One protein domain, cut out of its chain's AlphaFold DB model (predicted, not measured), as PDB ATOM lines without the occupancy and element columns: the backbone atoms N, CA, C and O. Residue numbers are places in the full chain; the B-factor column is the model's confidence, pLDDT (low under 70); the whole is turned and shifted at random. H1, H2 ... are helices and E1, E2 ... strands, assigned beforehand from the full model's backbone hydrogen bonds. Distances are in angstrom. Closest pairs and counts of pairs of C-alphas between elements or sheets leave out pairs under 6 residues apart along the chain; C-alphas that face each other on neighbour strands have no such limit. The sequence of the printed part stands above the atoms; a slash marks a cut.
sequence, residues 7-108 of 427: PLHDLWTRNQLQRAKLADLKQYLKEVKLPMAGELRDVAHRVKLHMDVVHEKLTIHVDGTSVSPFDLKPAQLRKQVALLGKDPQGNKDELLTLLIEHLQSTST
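Overview. This is residues 7 to 108 of the 427 residues of the protein "J domain-containing protein" of Aphanomyces astaci (UniProt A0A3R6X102). Four helices, H2, H3, H5 and H4, follow one another in a curved row, with H3 and H5 in the middle. H1 sits beside H3 on one half, about perpendicular to it and with its Trp 12 near the helix, and the small hairpin of E1 and E2 lies on the other half with H4 and H5. The 102 printed residues hold five named helices and two named strands, in the order H1 H2 H3 E1 E2 H4 H5; the sheet, E1 - E2, is antiparallel, and the class is mostly helix. The whole is compact, with a radius of gyration of the C-alphas of 13.7 A and spans of 38 by 27 by 22 A.

Arrangement. H1, residues 7 to 13, is close to but not clearly touching H3, residues 40 to 55; they are about perpendicular at 74 degrees, and their closest C-alphas, of Trp 12 and Lys 48, are 6.6 A apart. H2, residues 22 to 31, touches residues 40 to 47 of H3 at a steep tilt of 41 degrees, the same way, closest at the C-alphas of Leu 22 and Leu 40, 5.9 A. E1, residues 60 to 62, and E2, residues 65 to 67, form an antiparallel hairpin, with N 60 and O 67 within hydrogen-bond range at 2.9 A. H4, residues 74 to 83, touches residues 92 to 99 of H5, residues 92 to 108, at a steep tilt of 45 degrees, the same way; the closest C-alphas, of Val 81 and Leu 99, are 6.4 A apart. H3 touches H5 with residues 46 to 53, at a steep tilt of 38 degrees, the same way, closest at the C-alphas of Leu 49 and Thr 97, 7.0 A. The helix packing is mostly crossed: none of these three touching pairs is at a shallow tilt. In H1, H2, H3, H4 and H5 every O i to N i+4 pair is within hydrogen-bond range.

Along the chain. H1 begins at C-alpha 7, (4.110, 46.680, 38.178). H2 is 14.5 A long, H3 22.0 A and H4 14.3 A. H5, 24.2 A, ends at C-alpha 108, (-15.113, 60.857, 28.772).

Size, cuts and confidence. The two C-alphas farthest apart, of Lys 21 and Gly 64, are 40.0 A apart. The printed part has no cut and no long link. Its mean pLDDT is 81.5, with residues 62 to 64 and 107 to 108 under 70.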
ATOM      1  N   PRO A   7       4.463  47.713  39.159       72.50
ATOM      2  CA  PRO A   7       4.110  46.680  38.178       72.50
ATOM      3  C   PRO A   7       2.600  46.536  37.914       72.50
ATOM      4  O   PRO A   7       2.214  46.115  36.827       72.50
ATOM      5  N   LEU A   8       1.725  46.879  38.868       78.19
ATOM      6  CA  LEU A   8       0.271  46.744  38.688       78.19
ATOM      7  C   LEU A   8      -0.328  47.903  37.884       78.19
ATOM      8  O   LEU A   8      -1.256  47.692  37.109       78.19
ATOM      9  N   HIS A   9       0.228  49.107  38.027       79.38
ATOM     10  CA  HIS A   9      -0.200  50.282  37.267       79.38
ATOM     11  C   HIS A   9       0.052  50.126  35.759       79.38
ATOM     12  O   HIS A   9      -0.822  50.421  34.941       79.38
ATOM     13  N   ASP A  10       1.208  49.583  35.381       81.19
ATOM     14  CA  ASP A  10       1.546  49.320  33.976       81.19
ATOM     15  C   ASP A  10       0.663  48.227  33.359       81.19
ATOM     16  O   ASP A  10       0.282  48.295  32.189       81.19
ATOM     17  N   LEU A  11       0.289  47.221  34.153       83.31
ATOM     18  CA  LEU A  11      -0.645  46.185  33.716       83.31
ATOM     19  C   LEU A  11      -2.079  46.711  33.613       83.31
ATOM     20  O   LEU A  11      -2.800  46.311  32.700       83.31
ATOM     21  N   TRP A  12      -2.495  47.613  34.503       85.81
ATOM     22  CA  TRP A  12      -3.808  48.258  34.454       85.81
ATOM     23  C   TRP A  12      -3.967  49.151  33.218       85.81
ATOM     24  O   TRP A  12      -4.897  48.936  32.445       85.81
ATOM     25  N   THR A  13      -3.017  50.058  32.960       80.06
ATOM     26  CA  THR A  13      -3.051  50.953  31.782       80.06
ATOM     27  C   THR A  13      -3.114  50.198  30.451       80.06
ATOM     28  O   THR A  13      -3.707  50.678  29.488       80.06
ATOM     29  N   ARG A  14      -2.552  48.982  30.389       83.38
ATOM     30  CA  ARG A  14      -2.596  48.106  29.205       83.38
ATOM     31  C   ARG A  14      -3.782  47.135  29.187       83.38
ATOM     32  O   ARG A  14      -3.836  46.294  28.293       83.38
ATOM     33  N   ASN A  15      -4.705  47.201  30.153       82.12
ATOM     34  CA  ASN A  15      -5.796  46.231  30.349       82.12
ATOM     35  C   ASN A  15      -5.313  44.761  30.457       82.12
ATOM     36  O   ASN A  15      -5.987  43.827  30.027       82.12
ATOM     37  N   GLN A  16      -4.139  44.535  31.050       86.00
ATOM     38  CA  GLN A  16      -3.460  43.235  31.163       86.00
ATOM     39  C   GLN A  16      -3.330  42.731  32.611       86.00
ATOM     40  O   GLN A  16      -2.485  41.884  32.901       86.00
ATOM     41  N   LEU A  17      -4.187  43.188  33.530       84.19
ATOM     42  CA  LEU A  17      -4.163  42.792  34.952       84.19
ATOM     43  C   LEU A  17      -4.272  41.277  35.191       84.19
ATOM     44  O   LEU A  17      -3.774  40.782  36.196       84.19
ATOM     45  N   GLN A  18      -4.843  40.516  34.251       85.38
ATOM     46  CA  GLN A  18      -4.891  39.050  34.321       85.38
ATOM     47  C   GLN A  18      -3.508  38.378  34.214       85.38
ATOM     48  O   GLN A  18      -3.383  37.200  34.532       85.38
ATOM     49  N   ARG A  19      -2.469  39.101  33.770       83.06
ATOM     50  CA  ARG A  19      -1.081  38.608  33.707       83.06
ATOM     51  C   ARG A  19      -0.321  38.781  35.029       83.06
ATOM     52  O   ARG A  19       0.793  38.281  35.148       83.06
ATOM     53  N   ALA A  20      -0.895  39.492  36.002       84.25
ATOM     54  CA  ALA A  20      -0.303  39.654  37.327       84.25
ATOM     55  C   ALA A  20      -0.415  38.360  38.150       84.25
ATOM     56  O   ALA A  20      -1.324  37.550  37.952       84.25
ATOM     57  N   LYS A  21       0.482  38.175  39.125       86.06
ATOM     58  CA  LYS A  21       0.368  37.056  40.066       86.06
ATOM     59  C   LYS A  21      -0.832  37.284  40.986       86.06
ATOM     60  O   LYS A  21      -1.032  38.378  41.510       86.06
ATOM     61  N   LEU A  22      -1.593  36.220  41.249       85.31
ATOM     62  CA  LEU A  22      -2.765  36.268  42.132       85.31
ATOM     63  C   LEU A  22      -2.430  36.803  43.536       85.31
ATOM     64  O   LEU A  22      -3.247  37.496  44.137       85.31
ATOM     65  N   ALA A  23      -1.238  36.480  44.049       85.06
ATOM     66  CA  ALA A  23      -0.760  36.952  45.347       85.06
ATOM     67  C   ALA A  23      -0.654  38.485  45.395       85.06
ATOM     68  O   ALA A  23      -1.157  39.094  46.337       85.06
ATOM     69  N   ASP A  24      -0.102  39.094  44.345       85.88
ATOM     70  CA  ASP A  24       0.105  40.543  44.250       85.88
ATOM     71  C   ASP A  24      -1.240  41.284  44.162       85.88
ATOM     72  O   ASP A  24      -1.458  42.289  44.840       85.88
ATOM     73  N   LEU A  25      -2.195  40.746  43.390       85.81
ATOM     74  CA  LEU A  25      -3.550  41.302  43.291       85.81
ATOM     75  C   LEU A  25      -4.313  41.205  44.623       85.81
ATOM     76  O   LEU A  25      -4.993  42.151  45.024       85.81
ATOM     77  N   LYS A  26      -4.184  40.082  45.342       86.81
ATOM     78  CA  LYS A  26      -4.785  39.914  46.676       86.81
ATOM     79  C   LYS A  26      -4.141  40.840  47.707       86.81
ATOM     80  O   LYS A  26      -4.858  41.397  48.535       86.81
ATOM     81  N   GLN A  27      -2.824  41.036  47.644       88.38
ATOM     82  CA  GLN A  27      -2.115  41.977  48.509       88.38
ATOM     83  C   GLN A  27      -2.604  43.413  48.291       88.38
ATOM     84  O   GLN A  27      -2.920  44.093  49.265       88.38
ATOM     85  N   TYR A  28      -2.786  43.836  47.038       86.31
ATOM     86  CA  TYR A  28      -3.358  45.147  46.728       86.31
ATOM     87  C   TYR A  28      -4.787  45.309  47.276       86.31
ATOM     88  O   TYR A  28      -5.090  46.292  47.950       86.31
ATOM     89  N   LEU A  29      -5.674  44.324  47.074       86.62
ATOM     90  CA  LEU A  29      -7.034  44.383  47.634       86.62
ATOM     91  C   LEU A  29      -7.037  44.402  49.171       86.62
ATOM     92  O   LEU A  29      -7.887  45.067  49.766       86.62
ATOM     93  N   LYS A  30      -6.073  43.732  49.818       87.25
ATOM     94  CA  LYS A  30      -5.889  43.768  51.275       87.25
ATOM     95  C   LYS A  30      -5.532  45.171  51.770       87.25
ATOM     96  O   LYS A  30      -6.110  45.623  52.754       87.25
ATOM     97  N   GLU A  31      -4.623  45.866  51.087       85.62
ATOM     98  CA  GLU A  31      -4.235  47.249  51.412       85.62
ATOM     99  C   GLU A  31      -5.407  48.226  51.254       85.62
ATOM    100  O   GLU A  31      -5.584  49.142  52.057       85.62
ATOM    101  N   VAL A  32      -6.247  47.986  50.249       83.88
ATOM    102  CA  VAL A  32      -7.419  48.802  49.912       83.88
ATOM    103  C   VAL A  32      -8.674  48.406  50.717       83.88
ATOM    104  O   VAL A  32      -9.700  49.076  50.650       83.88
ATOM    105  N   LYS A  33      -8.598  47.358  51.549       84.94
ATOM    106  CA  LYS A  33      -9.717  46.821  52.353       84.94
ATOM    107  C   LYS A  33     -10.911  46.335  51.514       84.94
ATOM    108  O   LYS A  33     -12.061  46.440  51.939       84.94
ATOM    109  N   LEU A  34     -10.646  45.763  50.340       84.88
ATOM    110  CA  LEU A  34     -11.655  45.136  49.483       84.88
ATOM    111  C   LEU A  34     -11.629  43.598  49.589       84.88
ATOM    112  O   LEU A  34     -10.606  43.016  49.957       84.88
ATOM    113  N   PRO A  35     -12.740  42.906  49.262       82.75
ATOM    114  CA  PRO A  35     -12.802  41.446  49.316       82.75
ATOM    115  C   PRO A  35     -11.749  40.777  48.423       82.75
ATOM    116  O   PRO A  35     -11.620  41.117  47.250       82.75
ATOM    117  N   MET A  36     -11.042  39.774  48.954       84.88
ATOM    118  CA  MET A  36     -10.026  38.985  48.229       84.88
ATOM    119  C   MET A  36     -10.570  37.665  47.644       84.88
ATOM    120  O   MET A  36      -9.798  36.841  47.151       84.88
ATOM    121  N   ALA A  37     -11.881  37.433  47.760       80.31
ATOM    122  CA  ALA A  37     -12.541  36.214  47.301       80.31
ATOM    123  C   ALA A  37     -12.700  36.195  45.770       80.31
ATOM    124  O   ALA A  37     -12.911  37.247  45.156       80.31
ATOM    125  N   GLY A  38     -12.625  34.994  45.191       82.88
ATOM    126  CA  GLY A  38     -12.765  34.742  43.755       82.88
ATOM    127  C   GLY A  38     -11.505  34.169  43.104       82.88
ATOM    128  O   GLY A  38     -10.443  34.054  43.733       82.88
ATOM    129  N   GLU A  39     -11.645  33.800  41.835       85.81
ATOM    130  CA  GLU A  39     -10.548  33.337  40.991       85.81
ATOM    131  C   GLU A  39      -9.727  34.520  40.453       85.81
ATOM    132  O   GLU A  39     -10.056  35.689  40.659       85.81
ATOM    133  N   LEU A  40      -8.632  34.236  39.737       84.75
ATOM    134  CA  LEU A  40      -7.745  35.266  39.179       84.75
ATOM    135  C   LEU A  40      -8.497  36.329  38.369       84.75
ATOM    136  O   LEU A  40      -8.173  37.511  38.471       84.75
ATOM    137  N   ARG A  41      -9.511  35.920  37.599       84.75
ATOM    138  CA  ARG A  41     -10.328  36.832  36.790       84.75
ATOM    139  C   ARG A  41     -11.140  37.795  37.655       84.75
ATOM    140  O   ARG A  41     -11.101  38.994  37.393       84.75
ATOM    141  N   ASP A  42     -11.790  37.297  38.701       84.50
ATOM    142  CA  ASP A  42     -12.634  38.102  39.594       84.50
ATOM    143  C   ASP A  42     -11.798  39.102  40.395       84.50
ATOM    144  O   ASP A  42     -12.141  40.279  40.518       84.50
ATOM    145  N   VAL A  43     -10.651  38.642  40.906       86.00
ATOM    146  CA  VAL A  43      -9.711  39.472  41.662       86.00
ATOM    147  C   VAL A  43      -9.111  40.550  40.752       86.00
ATOM    148  O   VAL A  43      -9.104  41.720  41.128       86.00
ATOM    149  N   ALA A  44      -8.665  40.197  39.541       86.25
ATOM    150  CA  ALA A  44      -8.136  41.162  38.575       86.25
ATOM    151  C   ALA A  44      -9.190  42.200  38.156       86.25
ATOM    152  O   ALA A  44      -8.874  43.383  38.033       86.25
ATOM    153  N   HIS A  45     -10.442  41.776  37.983       86.62
ATOM    154  CA  HIS A  45     -11.556  42.661  37.664       86.62
ATOM    155  C   HIS A  45     -11.855  43.649  38.801       86.62
ATOM    156  O   HIS A  45     -11.974  44.849  38.563       86.62
ATOM    157  N   ARG A  46     -11.876  43.186  40.056       86.69
ATOM    158  CA  ARG A  46     -12.084  44.055  41.226       86.69
ATOM    159  C   ARG A  46     -10.955  45.072  41.407       86.69
ATOM    160  O   ARG A  46     -11.219  46.223  41.746       86.69
ATOM    161  N   VAL A  47      -9.708  44.664  41.146       86.19
ATOM    162  CA  VAL A  47      -8.553  45.578  41.122       86.19
ATOM    163  C   VAL A  47      -8.721  46.628  40.027       86.19
ATOM    164  O   VAL A  47      -8.541  47.809  40.312       86.19
ATOM    165  N   LYS A  48      -9.130  46.227  38.815       88.19
ATOM    166  CA  LYS A  48      -9.397  47.154  37.708       88.19
ATOM    167  C   LYS A  48     -10.428  48.214  38.100       88.19
ATOM    168  O   LYS A  48     -10.112  49.394  38.045       88.19
ATOM    169  N   LEU A  49     -11.601  47.798  38.583       84.75
ATOM    170  CA  LEU A  49     -12.672  48.716  38.995       84.75
ATOM    171  C   LEU A  49     -12.212  49.706  40.074       84.75
ATOM    172  O   LEU A  49     -12.585  50.876  40.053       84.75
ATOM    173  N   HIS A  50     -11.394  49.253  41.029       85.75
ATOM    174  CA  HIS A  50     -10.851  50.140  42.056       85.75
ATOM    175  C   HIS A  50      -9.856  51.151  41.480       85.75
ATOM    176  O   HIS A  50      -9.911  52.333  41.817       85.75
ATOM    177  N   MET A  51      -8.956  50.700  40.604       83.75
ATOM    178  CA  MET A  51      -7.987  51.578  39.952       83.75
ATOM    179  C   MET A  51      -8.676  52.604  39.053       83.75
ATOM    180  O   MET A  51      -8.311  53.774  39.123       83.75
ATOM    181  N   ASP A  52      -9.717  52.208  38.325       82.75
ATOM    182  CA  ASP A  52     -10.557  53.095  37.517       82.75
ATOM    183  C   ASP A  52     -11.168  54.215  38.379       82.75
ATOM    184  O   ASP A  52     -10.961  55.399  38.116       82.75
ATOM    185  N   VAL A  53     -11.804  53.866  39.504       83.25
ATOM    186  CA  VAL A  53     -12.390  54.848  40.434       83.25
ATOM    187  C   VAL A  53     -11.346  55.800  41.025       83.25
ATOM    188  O   VAL A  53     -11.601  57.001  41.132       83.25
ATOM    189  N   VAL A  54     -10.174  55.290  41.418       80.75
ATOM    190  CA  VAL A  54      -9.119  56.107  42.039       80.75
ATOM    191  C   VAL A  54      -8.425  57.018  41.028       80.75
ATOM    192  O   VAL A  54      -8.154  58.178  41.349       80.75
ATOM    193  N   HIS A  55      -8.132  56.523  39.826       78.19
ATOM    194  CA  HIS A  55      -7.423  57.291  38.804       78.19
ATOM    195  C   HIS A  55      -8.318  58.329  38.130       78.19
ATOM    196  O   HIS A  55      -7.884  59.465  37.939       78.19
ATOM    197  N   GLU A  56      -9.568  57.980  37.831       73.44
ATOM    198  CA  GLU A  56     -10.520  58.884  37.177       73.44
ATOM    199  C   GLU A  56     -11.313  59.734  38.182       73.44
ATOM    200  O   GLU A  56     -12.149  60.544  37.789       73.44
ATOM    201  N   LYS A  57     -11.025  59.588  39.488       75.19
ATOM    202  CA  LYS A  57     -11.680  60.298  40.600       75.19
ATOM    203  C   LYS A  57     -13.209  60.225  40.518       75.19
ATOM    204  O   LYS A  57     -13.900  61.221  40.729       75.19
ATOM    205  N   LEU A  58     -13.735  59.040  40.213       78.94
ATOM    206  CA  LEU A  58     -15.171  58.835  40.046       78.94
ATOM    207  C   LEU A  58     -15.872  58.935  41.405       78.94
ATOM    208  O   LEU A  58     -15.602  58.152  42.319       78.94
ATOM    209  N   THR A  59     -16.794  59.884  41.535       81.50
ATOM    210  CA  THR A  59     -17.607  60.084  42.740       81.50
ATOM    211  C   THR A  59     -19.091  60.079  42.400       81.50
ATOM    212  O   THR A  59     -19.504  60.394  41.285       81.50
ATOM    213  N   ILE A  60     -19.910  59.703  43.380       78.06
ATOM    214  CA  ILE A  60     -21.368  59.662  43.260       78.06
ATOM    215  C   ILE A  60     -21.964  60.597  44.302       78.06
ATOM    216  O   ILE A  60     -21.555  60.595  45.461       78.06
ATOM    217  N   HIS A  61     -22.962  61.373  43.889       76.06
ATOM    218  CA  HIS A  61     -23.703  62.259  44.776       76.06
ATOM    219  C   HIS A  61     -24.884  61.499  45.384       76.06
ATOM    220  O   HIS A  61     -25.844  61.165  44.689       76.06
ATOM    221  N   VAL A  62     -24.817  61.221  46.686       69.44
ATOM    222  CA  VAL A  62     -25.922  60.631  47.452       69.44
ATOM    223  C   VAL A  62     -26.268  61.589  48.584       69.44
ATOM    224  O   VAL A  62     -25.401  61.938  49.378       69.44
ATOM    225  N   ASP A  63     -27.520  62.051  48.622       62.66
ATOM    226  CA  ASP A  63     -28.060  62.918  49.679       62.66
ATOM    227  C   ASP A  63     -27.182  64.159  49.976       62.66
ATOM    228  O   ASP A  63     -26.977  64.550  51.120       62.66
ATOM    229  N   GLY A  64     -26.619  64.767  48.922       61.97
ATOM    230  CA  GLY A  64     -25.785  65.975  49.010       61.97
ATOM    231  C   GLY A  64     -24.304  65.737  49.333       61.97
ATOM    232  O   GLY A  64     -23.541  66.697  49.368       61.97
ATOM    233  N   THR A  65     -23.873  64.484  49.515       70.19
ATOM    234  CA  THR A  65     -22.473  64.136  49.809       70.19
ATOM    235  C   THR A  65     -21.839  63.375  48.641       70.19
ATOM    236  O   THR A  65     -22.448  62.461  48.085       70.19
ATOM    237  N   SER A  66     -20.612  63.748  48.263       75.88
ATOM    238  CA  SER A  66     -19.802  63.008  47.283       75.88
ATOM    239  C   SER A  66     -19.159  61.792  47.946       75.88
ATOM    240  O   SER A  66     -18.314  61.942  48.825       75.88
ATOM    241  N   VAL A  67     -19.556  60.594  47.523       81.75
ATOM    242  CA  VAL A  67     -19.108  59.315  48.089       81.75
ATOM    243  C   VAL A  67     -18.496  58.445  46.984       81.75
ATOM    244  O   VAL A  67     -18.912  58.523  45.825       81.75
ATOM    245  N   SER A  68     -17.493  57.624  47.318       81.81
ATOM    246  CA  SER A  68     -16.913  56.664  46.371       81.81
ATOM    247  C   SER A  68     -17.917  55.549  46.039       81.81
ATOM    248  O   SER A  68     -18.617  55.080  46.941       81.81
ATOM    249  N   PRO A  69     -17.966  55.042  44.791       82.88
ATOM    250  CA  PRO A  69     -18.794  53.889  44.430       82.88
ATOM    251  C   PRO A  69     -18.621  52.671  45.352       82.88
ATOM    252  O   PRO A  69     -19.591  51.966  45.628       82.88
ATOM    253  N   PHE A  70     -17.411  52.442  45.874       83.31
ATOM    254  CA  PHE A  70     -17.109  51.301  46.746       83.31
ATOM    255  C   PHE A  70     -17.680  51.422  48.166       83.31
ATOM    256  O   PHE A  70     -17.935  50.391  48.803       83.31
ATOM    257  N   ASP A  71     -17.938  52.649  48.625       82.00
ATOM    258  CA  ASP A  71     -18.465  52.950  49.961       82.00
ATOM    259  C   ASP A  71     -19.999  52.837  50.030       82.00
ATOM    260  O   ASP A  71     -20.597  52.910  51.106       82.00
ATOM    261  N   LEU A  72     -20.665  52.618  48.890       80.50
ATOM    262  CA  LEU A  72     -22.114  52.459  48.838       80.50
ATOM    263  C   LEU A  72     -22.568  51.143  49.480       80.50
ATOM    264  O   LEU A  72     -22.076  50.048  49.179       80.50
ATOM    265  N   LYS A  73     -23.604  51.235  50.326       81.94
ATOM    266  CA  LYS A  73     -24.298  50.049  50.847       81.94
ATOM    267  C   LYS A  73     -24.996  49.306  49.696       81.94
ATOM    268  O   LYS A  73     -25.495  49.958  48.778       81.94
ATOM    269  N   PRO A  74     -25.162  47.968  49.759       79.75
ATOM    270  CA  PRO A  74     -25.787  47.194  48.678       79.75
ATOM    271  C   PRO A  74     -27.171  47.705  48.244       79.75
ATOM    272  O   PRO A  74     -27.496  47.698  47.061       79.75
ATOM    273  N   ALA A  75     -27.983  48.198  49.186       79.31
ATOM    274  CA  ALA A  75     -29.287  48.787  48.881       79.31
ATOM    275  C   ALA A  75     -29.183  50.119  48.113       79.31
ATOM    276  O   ALA A  75     -29.975  50.368  47.206       79.31
ATOM    277  N   GLN A  76     -28.195  50.958  48.441       82.50
ATOM    278  CA  GLN A  76     -27.940  52.219  47.737       82.50
ATOM    279  C   GLN A  76     -27.387  51.958  46.337       82.50
ATOM    280  O   GLN A  76     -27.821  52.603  45.391       82.50
ATOM    281  N   LEU A  77     -26.503  50.968  46.193       81.50
ATOM    282  CA  LEU A  77     -25.952  50.565  44.903       81.50
ATOM    283  C   LEU A  77     -27.060  50.110  43.940       81.50
ATOM    284  O   LEU A  77     -27.156  50.622  42.830       81.50
ATOM    285  N   ARG A  78     -27.973  49.241  44.401       83.19
ATOM    286  CA  ARG A  78     -29.152  48.826  43.620       83.19
ATOM    287  C   ARG A  78     -30.055  49.996  43.245       83.19
ATOM    288  O   ARG A  78     -30.518  50.064  42.113       83.19
ATOM    289  N   LYS A  79     -30.283  50.931  44.175       84.25
ATOM    290  CA  LYS A  79     -31.070  52.145  43.911       84.25
ATOM    291  C   LYS A  79     -30.430  52.995  42.810       84.25
ATOM    292  O   LYS A  79     -31.145  53.451  41.929       84.25
ATOM    293  N   GLN A  80     -29.109  53.174  42.835       81.94
ATOM    294  CA  GLN A  80     -28.405  53.942  41.806       81.94
ATOM    295  C   GLN A  80     -28.435  53.238  40.448       81.94
ATOM    296  O   GLN A  80     -28.774  53.866  39.455       81.94
ATOM    297  N   VAL A  81     -28.194  51.925  40.395       84.50
ATOM    298  CA  VAL A  81     -28.281  51.152  39.142       84.50
ATOM    299  C   VAL A  81     -29.702  51.185  38.552       84.50
ATOM    300  O   VAL A  81     -29.857  51.391  37.349       84.50
ATOM    301  N   ALA A  82     -30.739  51.095  39.392       82.81
ATOM    302  CA  ALA A  82     -32.132  51.228  38.958       82.81
ATOM    303  C   ALA A  82     -32.457  52.629  38.411       82.81
ATOM    304  O   ALA A  82     -33.182  52.747  37.425       82.81
ATOM    305  N   LEU A  83     -31.907  53.695  39.011       82.50
ATOM    306  CA  LEU A  83     -32.054  55.067  38.502       82.50
ATOM    307  C   LEU A  83     -31.405  55.252  37.122       82.50
ATOM    308  O   LEU A  83     -31.881  56.065  36.335       82.50
ATOM    309  N   LEU A  84     -30.369  54.469  36.810       80.62
ATOM    310  CA  LEU A  84     -29.731  54.434  35.491       80.62
ATOM    311  C   LEU A  84     -30.511  53.602  34.455       80.62
ATOM    312  O   LEU A  84     -30.081  53.508  33.308       80.62
ATOM    313  N   GLY A  85     -31.630  52.976  34.838       77.69
ATOM    314  CA  GLY A  85     -32.417  52.109  33.956       77.69
ATOM    315  C   GLY A  85     -31.745  50.772  33.620       77.69
ATOM    316  O   GLY A  85     -32.160  50.111  32.670       77.69
ATOM    317  N   LYS A  86     -30.711  50.375  34.375       81.50
ATOM    318  CA  LYS A  86     -30.033  49.075  34.262       81.50
ATOM    319  C   LYS A  86     -30.616  48.082  35.279       81.50
ATOM    320  O   LYS A  86     -31.211  48.500  36.271       81.50
ATOM    321  N   ASP A  87     -30.450  46.779  35.038       79.69
ATOM    322  CA  ASP A  87     -30.972  45.732  35.928       79.69
ATOM    323  C   ASP A  87     -30.335  45.832  37.333       79.69
ATOM    324  O   ASP A  87     -29.112  45.734  37.459       79.69
ATOM    325  N   PRO A  88     -31.124  46.070  38.401       79.75
ATOM    326  CA  PRO A  88     -30.610  46.148  39.766       79.75
ATOM    327  C   PRO A  88     -30.430  44.770  40.426       79.75
ATOM    328  O   PRO A  88     -30.063  44.715  41.605       79.75
ATOM    329  N   GLN A  89     -30.729  43.672  39.729       73.44
ATOM    330  CA  GLN A  89     -30.473  42.315  40.202       73.44
ATOM    331  C   GLN A  89     -29.061  41.887  39.787       73.44
ATOM    332  O   GLN A  89     -28.739  41.835  38.607       73.44
ATOM    333  N   GLY A  90     -28.203  41.608  40.768       77.38
ATOM    334  CA  GLY A  90     -26.825  41.195  40.514       77.38
ATOM    335  C   GLY A  90     -25.960  41.180  41.768       77.38
ATOM    336  O   GLY A  90     -26.330  41.711  42.827       77.38
ATOM    337  N   ASN A  91     -24.789  40.567  41.644       81.25
ATOM    338  CA  ASN A  91     -23.772  40.571  42.689       81.25
ATOM    339  C   ASN A  91     -23.149  41.970  42.840       81.25
ATOM    340  O   ASN A  91     -23.196  42.799  41.932       81.25
ATOM    341  N   LYS A  92     -22.539  42.261  44.001       80.12
ATOM    342  CA  LYS A  92     -21.978  43.599  44.286       80.12
ATOM    343  C   LYS A  92     -20.989  44.061  43.204       80.12
ATOM    344  O   LYS A  92     -21.016  45.231  42.839       80.12
ATOM    345  N   ASP A  93     -20.160  43.156  42.685       81.12
ATOM    346  CA  ASP A  93     -19.177  43.474  41.644       81.12
ATOM    347  C   ASP A  93     -19.837  43.785  40.287       81.12
ATOM    348  O   ASP A  93     -19.414  44.716  39.608       81.12
ATOM    349  N   GLU A  94     -20.915  43.086  39.916       84.19
ATOM    350  CA  GLU A  94     -21.677  43.354  38.682       84.19
ATOM    351  C   GLU A  94     -22.329  44.739  38.741       84.19
ATOM    352  O   GLU A  94     -22.181  45.551  37.829       84.19
ATOM    353  N   LEU A  95     -22.973  45.058  39.867       84.50
ATOM    354  CA  LEU A  95     -23.593  46.363  40.088       84.50
ATOM    355  C   LEU A  95     -22.561  47.504  40.107       84.50
ATOM    356  O   LEU A  95     -22.836  48.587  39.589       84.50
ATOM    357  N   LEU A  96     -21.371  47.273  40.676       85.31
ATOM    358  CA  LEU A  96     -20.264  48.236  40.636       85.31
ATOM    359  C   LEU A  96     -19.751  48.453  39.212       85.31
ATOM    360  O   LEU A  96     -19.502  49.593  38.837       85.31
ATOM    361  N   THR A  97     -19.650  47.391  38.416       87.44
ATOM    362  CA  THR A  97     -19.224  47.464  37.009       87.44
ATOM    363  C   THR A  97     -20.166  48.352  36.210       87.44
ATOM    364  O   THR A  97     -19.735  49.335  35.612       87.44
ATOM    365  N   LEU A  98     -21.473  48.081  36.294       84.94
ATOM    366  CA  LEU A  98     -22.493  48.835  35.564       84.94
ATOM    367  C   LEU A  98     -22.496  50.328  35.906       84.94
ATOM    368  O   LEU A  98     -22.818  51.152  35.041       84.94
ATOM    369  N   LEU A  99     -22.178  50.654  37.159       84.38
ATOM    370  CA  LEU A  99     -22.125  52.011  37.684       84.38
ATOM    371  C   LEU A  99     -20.830  52.730  37.290       84.38
ATOM    372  O   LEU A  99     -20.893  53.860  36.817       84.38
ATOM    373  N   ILE A 100     -19.674  52.078  37.435       86.50
ATOM    374  CA  ILE A 100     -18.360  52.641  37.092       86.50
ATOM    375  C   ILE A 100     -18.253  52.885  35.583       86.50
ATOM    376  O   ILE A 100     -17.878  53.984  35.188       86.50
ATOM    377  N   GLU A 101     -18.700  51.946  34.746       85.62
ATOM    378  CA  GLU A 101     -18.754  52.131  33.287       85.62
ATOM    379  C   GLU A 101     -19.625  53.330  32.886       85.62
ATOM    380  O   GLU A 101     -19.309  54.068  31.953       85.62
ATOM    381  N   HIS A 102     -20.733  53.558  33.598       84.00
ATOM    382  CA  HIS A 102     -21.587  54.711  33.332       84.00
ATOM    383  C   HIS A 102     -20.900  56.027  33.727       84.00
ATOM    384  O   HIS A 102     -20.924  56.991  32.957       84.00
ATOM    385  N   LEU A 103     -20.235  56.060  34.885       83.25
ATOM    386  CA  LEU A 103     -19.462  57.224  35.329       83.25
ATOM    387  C   LEU A 103     -18.299  57.528  34.371       83.25
ATOM    388  O   LEU A 103     -18.082  58.691  34.048       83.25
ATOM    389  N   GLN A 104     -17.639  56.497  33.843       82.25
ATOM    390  CA  GLN A 104     -16.615  56.586  32.795       82.25
ATOM    391  C   GLN A 104     -17.146  57.138  31.475       82.25
ATOM    392  O   GLN A 104     -16.551  58.029  30.870       82.25
ATOM    393  N   SER A 105     -18.299  56.641  31.022       78.00
ATOM    394  CA  SER A 105     -18.933  57.157  29.804       78.00
ATOM    395  C   SER A 105     -19.330  58.630  29.943       78.00
ATOM    396  O   SER A 105     -19.256  59.381  28.979       78.00
ATOM    397  N   THR A 106     -19.679  59.055  31.160       71.81
ATOM    398  CA  THR A 106     -20.062  60.439  31.460       71.81
ATOM    399  C   THR A 106     -18.838  61.352  31.613       71.81
ATOM    400  O   THR A 106     -18.892  62.516  31.219       71.81
ATOM    401  N   SER A 107     -17.724  60.844  32.153       65.19
ATOM    402  CA  SER A 107     -16.477  61.605  32.317       65.19
ATOM    403  C   SER A 107     -15.711  61.792  31.002       65.19
ATOM    404  O   SER A 107     -15.095  62.836  30.799       65.19
ATOM    405  N   THR A 108     -15.778  60.816  30.090       54.81
ATOM    406  CA  THR A 108     -15.113  60.857  28.772       54.81
ATOM    407  C   THR A 108     -15.875  61.671  27.724       54.81
ATOM    408  O   THR A 108     -15.271  62.152  26.767       54.81
TER     409      THR A 108